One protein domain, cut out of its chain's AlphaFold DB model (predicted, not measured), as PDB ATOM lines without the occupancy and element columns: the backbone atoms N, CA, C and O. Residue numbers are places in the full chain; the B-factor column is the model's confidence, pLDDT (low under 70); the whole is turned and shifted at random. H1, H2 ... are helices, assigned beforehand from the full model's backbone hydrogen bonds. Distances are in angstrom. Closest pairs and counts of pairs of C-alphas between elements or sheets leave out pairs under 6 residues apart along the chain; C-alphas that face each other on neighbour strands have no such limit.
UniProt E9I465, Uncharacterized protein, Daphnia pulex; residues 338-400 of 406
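This is residues 338 to 400 of the 406 residues of an uncharacterized protein of Daphnia pulex (UniProt E9I465). A helical hairpin of H1 and the much longer H2 makes one side of this domain, and a third helix, H3, runs back alongside it with few close contacts. H4, a short helix, folds back from the far end of H3, away from the hairpin. The printed part has 63 residues, with four named helices in the order H1, H2, H3, H4 and no named strand; the class is all helix. The whole is compact, with a radius of gyration of the C-alphas of 11.8 A, and the C-alphas span 32 by 23 by 14 A along their three main axes.

The printed part begins with H1, residues 338 to 347, and a short link of six residues joins it to H2, residues 354 to 373. H1 and H2 touch, with the closest C-alphas, those of Thr 341 and His 367, 6.1 A apart. Their lines stand at a shallow tilt of 8 degrees, opposite ways, and the two form a helical hairpin. H2 touches H1 with residues 363 to 371 alone. A short link of six residues leads on to H3, residues 380 to 389. H3 is near H1, with 7 pairs of C-alphas within 10 A, but only just apart from H2, their closest C-alphas being 8.5 A apart. A tight link of two residues joins H3 to H4, residues 392 to 400. H3 and H4 are close but not clearly touching, with the closest C-alphas, those of Ser 387 and Arg 395, 6.3 A apart. Their lines stand at a tilt of 36 degrees, only just steep, opposite ways. H4 is apart from H1 and from H2. In H1, H2 and H4 every O i to N i+4 pair is within hydrogen-bond range; in H3, 5 of 6 are.

H1 begins at C-alpha 338 at (47.675, -24.162, -15.580) and is 14.2 A long from first to last C-alpha. H2, the longest helix with 20 residues, measures 29.0 A, from C-alpha 354 at (36.563, -46.762, -2.263) to C-alpha 373. H3 measures 14.7 A between C-alphas 380 and 389, and H4 measures 12.3 A from first to last C-alpha and ends at C-alpha 400 at (25.940, -31.069, 3.624).

The two C-alphas farthest apart, those of Asp 353 and Gly 375, are 33.2 A apart, and the first and last printed C-alphas are 29.8 A apart. The printed part has no cut and no long link. The mean pLDDT of the printed part is 81.3, and residues 377 to 380, of which Pro 380 belongs to H3, are under 70.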
ATOM      1  N   ARG A 338      49.103 -24.245 -15.917       89.06
ATOM      2  CA  ARG A 338      47.675 -24.162 -15.580       89.06
ATOM      3  C   ARG A 338      46.857 -25.065 -16.495       89.06
ATOM      4  O   ARG A 338      46.147 -25.934 -15.996       89.06
ATOM      5  N   ALA A 339      46.997 -24.916 -17.811       86.44
ATOM      6  CA  ALA A 339      46.273 -25.728 -18.788       86.44
ATOM      7  C   ALA A 339      46.562 -27.231 -18.624       86.44
ATOM      8  O   ALA A 339      45.635 -28.041 -18.577       86.44
ATOM      9  N   ALA A 340      47.833 -27.608 -18.447       89.38
ATOM     10  CA  ALA A 340      48.240 -28.990 -18.194       89.38
ATOM     11  C   ALA A 340      47.615 -29.550 -16.908       89.38
ATOM     12  O   ALA A 340      47.139 -30.686 -16.893       89.38
ATOM     13  N   THR A 341      47.578 -28.753 -15.837       88.56
ATOM     14  CA  THR A 341      47.027 -29.171 -14.541       88.56
ATOM     15  C   THR A 341      45.509 -29.324 -14.605       88.56
ATOM     16  O   THR A 341      44.975 -30.322 -14.124       88.56
ATOM     17  N   LEU A 342      44.806 -28.402 -15.269       88.62
ATOM     18  CA  LEU A 342      43.363 -28.504 -15.506       88.62
ATOM     19  C   LEU A 342      43.016 -29.728 -16.362       88.62
ATOM     20  O   LEU A 342      42.110 -30.491 -16.022       88.62
ATOM     21  N   GLN A 343      43.782 -29.975 -17.425       88.56
ATOM     22  CA  GLN A 343      43.604 -31.161 -18.255       88.56
ATOM     23  C   GLN A 343      43.872 -32.452 -17.462       88.56
ATOM     24  O   GLN A 343      43.164 -33.448 -17.631       88.56
ATOM     25  N   ALA A 344      44.882 -32.456 -16.587       89.69
ATOM     26  CA  ALA A 344      45.185 -33.591 -15.725       89.69
ATOM     27  C   ALA A 344      44.056 -33.857 -14.722       89.69
ATOM     28  O   ALA A 344      43.679 -35.018 -14.555       89.69
ATOM     29  N   ILE A 345      43.477 -32.801 -14.132       89.81
ATOM     30  CA  ILE A 345      42.282 -32.876 -13.284       89.81
ATOM     31  C   ILE A 345      41.149 -33.558 -14.049       89.81
ATOM     32  O   ILE A 345      40.626 -34.564 -13.566       89.81
ATOM     33  N   ASP A 346      40.804 -33.083 -15.247       86.88
ATOM     34  CA  ASP A 346      39.702 -33.631 -16.053       86.88
ATOM     35  C   ASP A 346      39.903 -35.117 -16.401       86.88
ATOM     36  O   ASP A 346      38.943 -35.889 -16.418       86.88
ATOM     37  N   LYS A 347      41.155 -35.551 -16.579       88.19
ATOM     38  CA  LYS A 347      41.523 -36.942 -16.889       88.19
ATOM     39  C   LYS A 347      41.592 -37.878 -15.674       88.19
ATOM     40  O   LYS A 347      41.735 -39.084 -15.871       88.19
ATOM     41  N   VAL A 348      41.534 -37.387 -14.429       88.25
ATOM     42  CA  VAL A 348      41.603 -38.274 -13.247       88.25
ATOM     43  C   VAL A 348      40.398 -39.214 -13.238       88.25
ATOM     44  O   VAL A 348      39.263 -38.756 -13.200       88.25
ATOM     45  N   GLU A 349      40.620 -40.525 -13.248       83.38
ATOM     46  CA  GLU A 349      39.519 -41.489 -13.217       83.38
ATOM     47  C   GLU A 349      38.757 -41.450 -11.889       83.38
ATOM     48  O   GLU A 349      39.353 -41.436 -10.811       83.38
ATOM     49  N   LEU A 350      37.430 -41.522 -11.986       81.19
ATOM     50  CA  LEU A 350      36.540 -41.729 -10.855       81.19
ATOM     51  C   LEU A 350      35.672 -42.957 -11.141       81.19
ATOM     52  O   LEU A 350      34.996 -43.021 -12.167       81.19
ATOM     53  N   LYS A 351      35.717 -43.942 -10.244       77.75
ATOM     54  CA  LYS A 351      34.933 -45.185 -10.309       77.75
ATOM     55  C   LYS A 351      34.351 -45.486  -8.927       77.75
ATOM     56  O   LYS A 351      34.887 -45.014  -7.926       77.75
ATOM     57  N   ASN A 352      33.300 -46.305  -8.886       70.69
ATOM     58  CA  ASN A 352      32.579 -46.705  -7.666       70.69
ATOM     59  C   ASN A 352      33.356 -47.744  -6.830       70.69
ATOM     60  O   ASN A 352      32.830 -48.795  -6.476       70.69
ATOM     61  N   ASP A 353      34.624 -47.460  -6.548       81.06
ATOM     62  CA  ASP A 353      35.498 -48.248  -5.682       81.06
ATOM     63  C   ASP A 353      36.121 -47.302  -4.639       81.06
ATOM     64  O   ASP A 353      36.772 -46.324  -5.029       81.06
ATOM     65  N   PRO A 354      35.969 -47.570  -3.327       82.50
ATOM     66  CA  PRO A 354      36.563 -46.762  -2.263       82.50
ATOM     67  C   PRO A 354      38.071 -46.508  -2.423       82.50
ATOM     68  O   PRO A 354      38.556 -45.416  -2.112       82.50
ATOM     69  N   ALA A 355      38.833 -47.482  -2.935       83.50
ATOM     70  CA  ALA A 355      40.270 -47.316  -3.152       83.50
ATOM     71  C   ALA A 355      40.565 -46.328  -4.291       83.50
ATOM     72  O   ALA A 355      41.494 -45.517  -4.198       83.50
ATOM     73  N   ILE A 356      39.754 -46.363  -5.351       83.88
ATOM     74  CA  ILE A 356      39.855 -45.444  -6.489       83.88
ATOM     75  C   ILE A 356      39.401 -44.045  -6.078       83.88
ATOM     76  O   ILE A 356      40.082 -43.077  -6.408       83.88
ATOM     77  N   PHE A 357      38.333 -43.928  -5.288       83.38
ATOM     78  CA  PHE A 357      37.866 -42.651  -4.748       83.38
ATOM     79  C   PHE A 357      38.937 -41.959  -3.894       83.38
ATOM     80  O   PHE A 357      39.218 -40.775  -4.079       83.38
ATOM     81  N   LYS A 358      39.613 -42.709  -3.013       85.19
ATOM     82  CA  LYS A 358      40.737 -42.172  -2.235       85.19
ATOM     83  C   LYS A 358      41.861 -41.670  -3.147       85.19
ATOM     84  O   LYS A 358      42.347 -40.560  -2.957       85.19
ATOM     85  N   ARG A 359      42.258 -42.450  -4.161       86.31
ATOM     86  CA  ARG A 359      43.295 -42.042  -5.133       86.31
ATOM     87  C   ARG A 359      42.886 -40.814  -5.944       86.31
ATOM     88  O   ARG A 359      43.735 -39.965  -6.207       86.31
ATOM     89  N   PHE A 360      41.614 -40.714  -6.319       87.94
ATOM     90  CA  PHE A 360      41.050 -39.533  -6.964       87.94
ATOM     91  C   PHE A 360      41.211 -38.304  -6.065       87.94
ATOM     92  O   PHE A 360      41.814 -37.323  -6.491       87.94
ATOM     93  N   ALA A 361      40.764 -38.381  -4.808       85.06
ATOM     94  CA  ALA A 361      40.839 -37.266  -3.866       85.06
ATOM     95  C   ALA A 361      42.284 -36.800  -3.620       85.06
ATOM     96  O   ALA A 361      42.547 -35.598  -3.629       85.06
ATOM     97  N   GLU A 362      43.227 -37.736  -3.457       86.81
ATOM     98  CA  GLU A 362      44.651 -37.403  -3.318       86.81
ATOM     99  C   GLU A 362      45.203 -36.702  -4.567       86.81
ATOM    100  O   GLU A 362      45.807 -35.639  -4.448       86.81
ATOM    101  N   ARG A 363      44.941 -37.230  -5.772       88.56
ATOM    102  CA  ARG A 363      45.417 -36.619  -7.029       88.56
ATOM    103  C   ARG A 363      44.842 -35.225  -7.251       88.56
ATOM    104  O   ARG A 363      45.572 -34.320  -7.644       88.56
ATOM    105  N   ILE A 364      43.550 -35.042  -6.988       87.75
ATOM    106  CA  ILE A 364      42.909 -33.729  -7.075       87.75
ATOM    107  C   ILE A 364      43.546 -32.756  -6.080       87.75
ATOM    108  O   ILE A 364      43.854 -31.631  -6.459       87.75
ATOM    109  N   ARG A 365      43.807 -33.182  -4.837       86.00
ATOM    110  CA  ARG A 365      44.476 -32.340  -3.837       86.00
ATOM    111  C   ARG A 365      45.872 -31.911  -4.289       86.00
ATOM    112  O   ARG A 365      46.200 -30.740  -4.134       86.00
ATOM    113  N   THR A 366      46.658 -32.817  -4.872       86.56
ATOM    114  CA  THR A 366      47.972 -32.486  -5.449       86.56
ATOM    115  C   THR A 366      47.845 -31.438  -6.553       86.56
ATOM    116  O   THR A 366      48.511 -30.412  -6.491       86.56
ATOM    117  N   HIS A 367      46.930 -31.624  -7.506       87.81
ATOM    118  CA  HIS A 367      46.739 -30.657  -8.590       87.81
ATOM    119  C   HIS A 367      46.251 -29.285  -8.096       87.81
ATOM    120  O   HIS A 367      46.716 -28.260  -8.582       87.81
ATOM    121  N   LEU A 368      45.353 -29.241  -7.106       85.88
ATOM    122  CA  LEU A 368      44.925 -27.984  -6.482       85.88
ATOM    123  C   LEU A 368      46.079 -27.289  -5.743       85.88
ATOM    124  O   LEU A 368      46.193 -26.065  -5.784       85.88
ATOM    125  N   PHE A 369      46.953 -28.061  -5.098       84.06
ATOM    126  CA  PHE A 369      48.168 -27.530  -4.490       84.06
ATOM    127  C   PHE A 369      49.102 -26.929  -5.550       84.06
ATOM    128  O   PHE A 369      49.539 -25.791  -5.383       84.06
ATOM    129  N   ASP A 370      49.341 -27.614  -6.667       83.81
ATOM    130  CA  ASP A 370      50.180 -27.096  -7.755       83.81
ATOM    131  C   ASP A 370      49.602 -25.817  -8.383       83.81
ATOM    132  O   ASP A 370      50.346 -24.866  -8.638       83.81
ATOM    133  N   LEU A 371      48.274 -25.743  -8.541       84.12
ATOM    134  CA  LEU A 371      47.574 -24.525  -8.968       84.12
ATOM    135  C   LEU A 371      47.802 -23.361  -7.990       84.12
ATOM    136  O   LEU A 371      48.142 -22.250  -8.403       84.12
ATOM    137  N   SER A 372      47.725 -23.611  -6.681       83.56
ATOM    138  CA  SER A 372      47.980 -22.562  -5.684       83.56
ATOM    139  C   SER A 372      49.402 -21.984  -5.777       83.56
ATOM    140  O   SER A 372      49.599 -20.784  -5.577       83.56
ATOM    141  N   ARG A 373      50.392 -22.807  -6.163       80.19
ATOM    142  CA  ARG A 373      51.795 -22.385  -6.336       80.19
ATOM    143  C   ARG A 373      52.019 -21.500  -7.558       80.19
ATOM    144  O   ARG A 373      53.009 -20.775  -7.593       80.19
ATOM    145  N   ILE A 374      51.137 -21.552  -8.554       83.00
ATOM    146  CA  ILE A 374      51.197 -20.673  -9.733       83.00
ATOM    147  C   ILE A 374      50.336 -19.409  -9.584       83.00
ATOM    148  O   ILE A 374      50.267 -18.618 -10.521       83.00
ATOM    149  N   GLY A 375      49.734 -19.193  -8.408       75.12
ATOM    150  CA  GLY A 375      48.903 -18.024  -8.106       75.12
ATOM    151  C   GLY A 375      47.403 -18.233  -8.333       75.12
ATOM    152  O   GLY A 375      46.631 -17.301  -8.127       75.12
ATOM    153  N   GLU A 376      46.971 -19.445  -8.690       72.94
ATOM    154  CA  GLU A 376      45.557 -19.812  -8.842       72.94
ATOM    155  C   GLU A 376      44.994 -20.225  -7.476       72.94
ATOM    156  O   GLU A 376      44.799 -21.405  -7.179       72.94
ATOM    157  N   SER A 377      44.825 -19.254  -6.577       58.12
ATOM    158  CA  SER A 377      44.513 -19.528  -5.169       58.12
ATOM    159  C   SER A 377      43.026 -19.719  -4.864       58.12
ATOM    160  O   SER A 377      42.721 -20.166  -3.767       58.12
ATOM    161  N   ASN A 378      42.108 -19.464  -5.802       56.50
ATOM    162  CA  ASN A 378      40.680 -19.770  -5.659       56.50
ATOM    163  C   ASN A 378      39.995 -19.810  -7.032       56.50
ATOM    164  O   ASN A 378      39.553 -18.780  -7.527       56.50
ATOM    165  N   ALA A 379      39.863 -20.999  -7.622       59.53
ATOM    166  CA  ALA A 379      38.964 -21.227  -8.752       59.53
ATOM    167  C   ALA A 379      37.665 -21.871  -8.218       59.53
ATOM    168  O   ALA A 379      37.579 -23.104  -8.174       59.53
ATOM    169  N   PRO A 380      36.679 -21.087  -7.732       61.84
ATOM    170  CA  PRO A 380      35.410 -21.629  -7.232       61.84
ATOM    171  C   PRO A 380      34.735 -22.527  -8.279       61.84
ATOM    172  O   PRO A 380      34.268 -23.618  -7.943       61.84
ATOM    173  N   ASP A 381      34.838 -22.141  -9.549       73.06
ATOM    174  CA  ASP A 381      34.312 -22.876 -10.700       73.06
ATOM    175  C   ASP A 381      34.986 -24.243 -10.874       73.06
ATOM    176  O   ASP A 381      34.349 -25.226 -11.247       73.06
ATOM    177  N   LEU A 382      36.277 -24.355 -10.541       78.38
ATOM    178  CA  LEU A 382      37.005 -25.622 -10.611       78.38
ATOM    179  C   LEU A 382      36.533 -26.590  -9.528       78.38
ATOM    180  O   LEU A 382      36.347 -27.779  -9.786       78.38
ATOM    181  N   ILE A 383      36.323 -26.087  -8.313       79.00
ATOM    182  CA  ILE A 383      35.797 -26.890  -7.211       79.00
ATOM    183  C   ILE A 383      34.369 -27.352  -7.518       79.00
ATOM    184  O   ILE A 383      34.022 -28.501  -7.223       79.00
ATOM    185  N   GLU A 384      33.547 -26.498  -8.124       79.12
ATOM    186  CA  GLU A 384      32.219 -26.870  -8.609       79.12
ATOM    187  C   GLU A 384      32.298 -27.925  -9.720       79.12
ATOM    188  O   GLU A 384      31.662 -28.974  -9.605       79.12
ATOM    189  N   LYS A 385      33.164 -27.736 -10.721       82.25
ATOM    190  CA  LYS A 385      33.409 -28.701 -11.805       82.25
ATOM    191  C   LYS A 385      33.858 -30.064 -11.279       82.25
ATOM    192  O   LYS A 385      33.346 -31.092 -11.718       82.25
ATOM    193  N   ILE A 386      34.760 -30.101 -10.298       84.94
ATOM    194  CA  ILE A 386      35.166 -31.340  -9.614       84.94
ATOM    195  C   ILE A 386      33.977 -31.950  -8.859       84.94
ATOM    196  O   ILE A 386      33.744 -33.154  -8.959       84.94
ATOM    197  N   SER A 387      33.194 -31.137  -8.145       81.38
ATOM    198  CA  SER A 387      32.021 -31.609  -7.394       81.38
ATOM    199  C   SER A 387      30.946 -32.199  -8.313       81.38
ATOM    200  O   SER A 387      30.288 -33.168  -7.938       81.38
ATOM    201  N   MET A 388      30.780 -31.665  -9.528       83.88
ATOM    202  CA  MET A 388      29.851 -32.200 -10.528       83.88
ATOM    203  C   MET A 388      30.230 -33.600 -11.016       83.88
ATOM    204  O   MET A 388      29.357 -34.330 -11.480       83.88
ATOM    205  N   ARG A 389      31.504 -33.990 -10.894       84.81
ATOM    206  CA  ARG A 389      31.985 -35.319 -11.289       84.81
ATOM    207  C   ARG A 389      31.736 -36.381 -10.222       84.81
ATOM    208  O   ARG A 389      31.765 -37.561 -10.550       84.81
ATOM    209  N   LEU A 390      31.497 -35.977  -8.973       83.31
ATOM    210  CA  LEU A 390      31.165 -36.889  -7.879       83.31
ATOM    211  C   LEU A 390      29.804 -37.551  -8.117       83.31
ATOM    212  O   LEU A 390      28.894 -36.950  -8.692       83.31
ATOM    213  N   GLN A 391      29.642 -38.779  -7.623       80.94
ATOM    214  CA  GLN A 391      28.347 -39.448  -7.671       80.94
ATOM    215  C   GLN A 391      27.311 -38.660  -6.848       80.94
ATOM    216  O   GLN A 391      27.670 -38.011  -5.861       80.94
ATOM    217  N   PRO A 392      26.014 -38.716  -7.204       80.44
ATOM    218  CA  PRO A 392      24.960 -38.015  -6.476       80.44
ATOM    219  C   PRO A 392      24.989 -38.170  -4.940       80.44
ATOM    220  O   PRO A 392      24.845 -37.139  -4.280       80.44
ATOM    221  N   PRO A 393      25.194 -39.369  -4.344       78.25
ATOM    222  CA  PRO A 393      25.290 -39.505  -2.887       78.25
ATOM    223  C   PRO A 393      26.497 -38.762  -2.296       78.25
ATOM    224  O   PRO A 393      26.320 -37.966  -1.375       78.25
ATOM    225  N   ASP A 394      27.688 -38.925  -2.876       79.94
ATOM    226  CA  ASP A 394      28.919 -38.278  -2.399       79.94
ATOM    227  C   ASP A 394      28.836 -36.752  -2.527       79.94
ATOM    228  O   ASP A 394      29.265 -36.004  -1.649       79.94
ATOM    229  N   ARG A 395      28.223 -36.267  -3.613       78.81
ATOM    230  CA  ARG A 395      27.981 -34.839  -3.845       78.81
ATOM    231  C   ARG A 395      27.016 -34.251  -2.813       78.81
ATOM    232  O   ARG A 395      27.190 -33.107  -2.391       78.81
ATOM    233  N   LEU A 396      25.992 -35.004  -2.408       77.94
ATOM    234  CA  LEU A 396      25.064 -34.587  -1.354       77.94
ATOM    235  C   LEU A 396      25.764 -34.522   0.008       77.94
ATOM    236  O   LEU A 396      25.555 -33.552   0.735       77.94
ATOM    237  N   GLU A 397      26.615 -35.496   0.340       78.25
ATOM    238  CA  GLU A 397      27.419 -35.467   1.571       78.25
ATOM    239  C   GLU A 397      28.420 -34.306   1.584       78.25
ATOM    240  O   GLU A 397      28.476 -33.548   2.553       78.25
ATOM    241  N   TRP A 398      29.136 -34.092   0.480       73.69
ATOM    242  CA  TRP A 398      30.050 -32.964   0.297       73.69
ATOM    243  C   TRP A 398      29.360 -31.606   0.504       73.69
ATOM    244  O   TRP A 398      29.885 -30.717   1.179       73.69
ATOM    245  N   ASN A 399      28.140 -31.457  -0.018       72.19
ATOM    246  CA  ASN A 399      27.358 -30.228   0.110       72.19
ATOM    247  C   ASN A 399      26.678 -30.067   1.480       72.19
ATOM    248  O   ASN A 399      26.392 -28.933   1.873       72.19
ATOM    249  N   ARG A 400      26.446 -31.152   2.239       72.00
ATOM    250  CA  ARG A 400      25.940 -31.069   3.624       72.00
ATOM    251  C   ARG A 400      26.912 -30.319   4.535       72.00
ATOM    252  O   ARG A 400      26.462 -29.515   5.344       72.00
TER     253      ARG A 400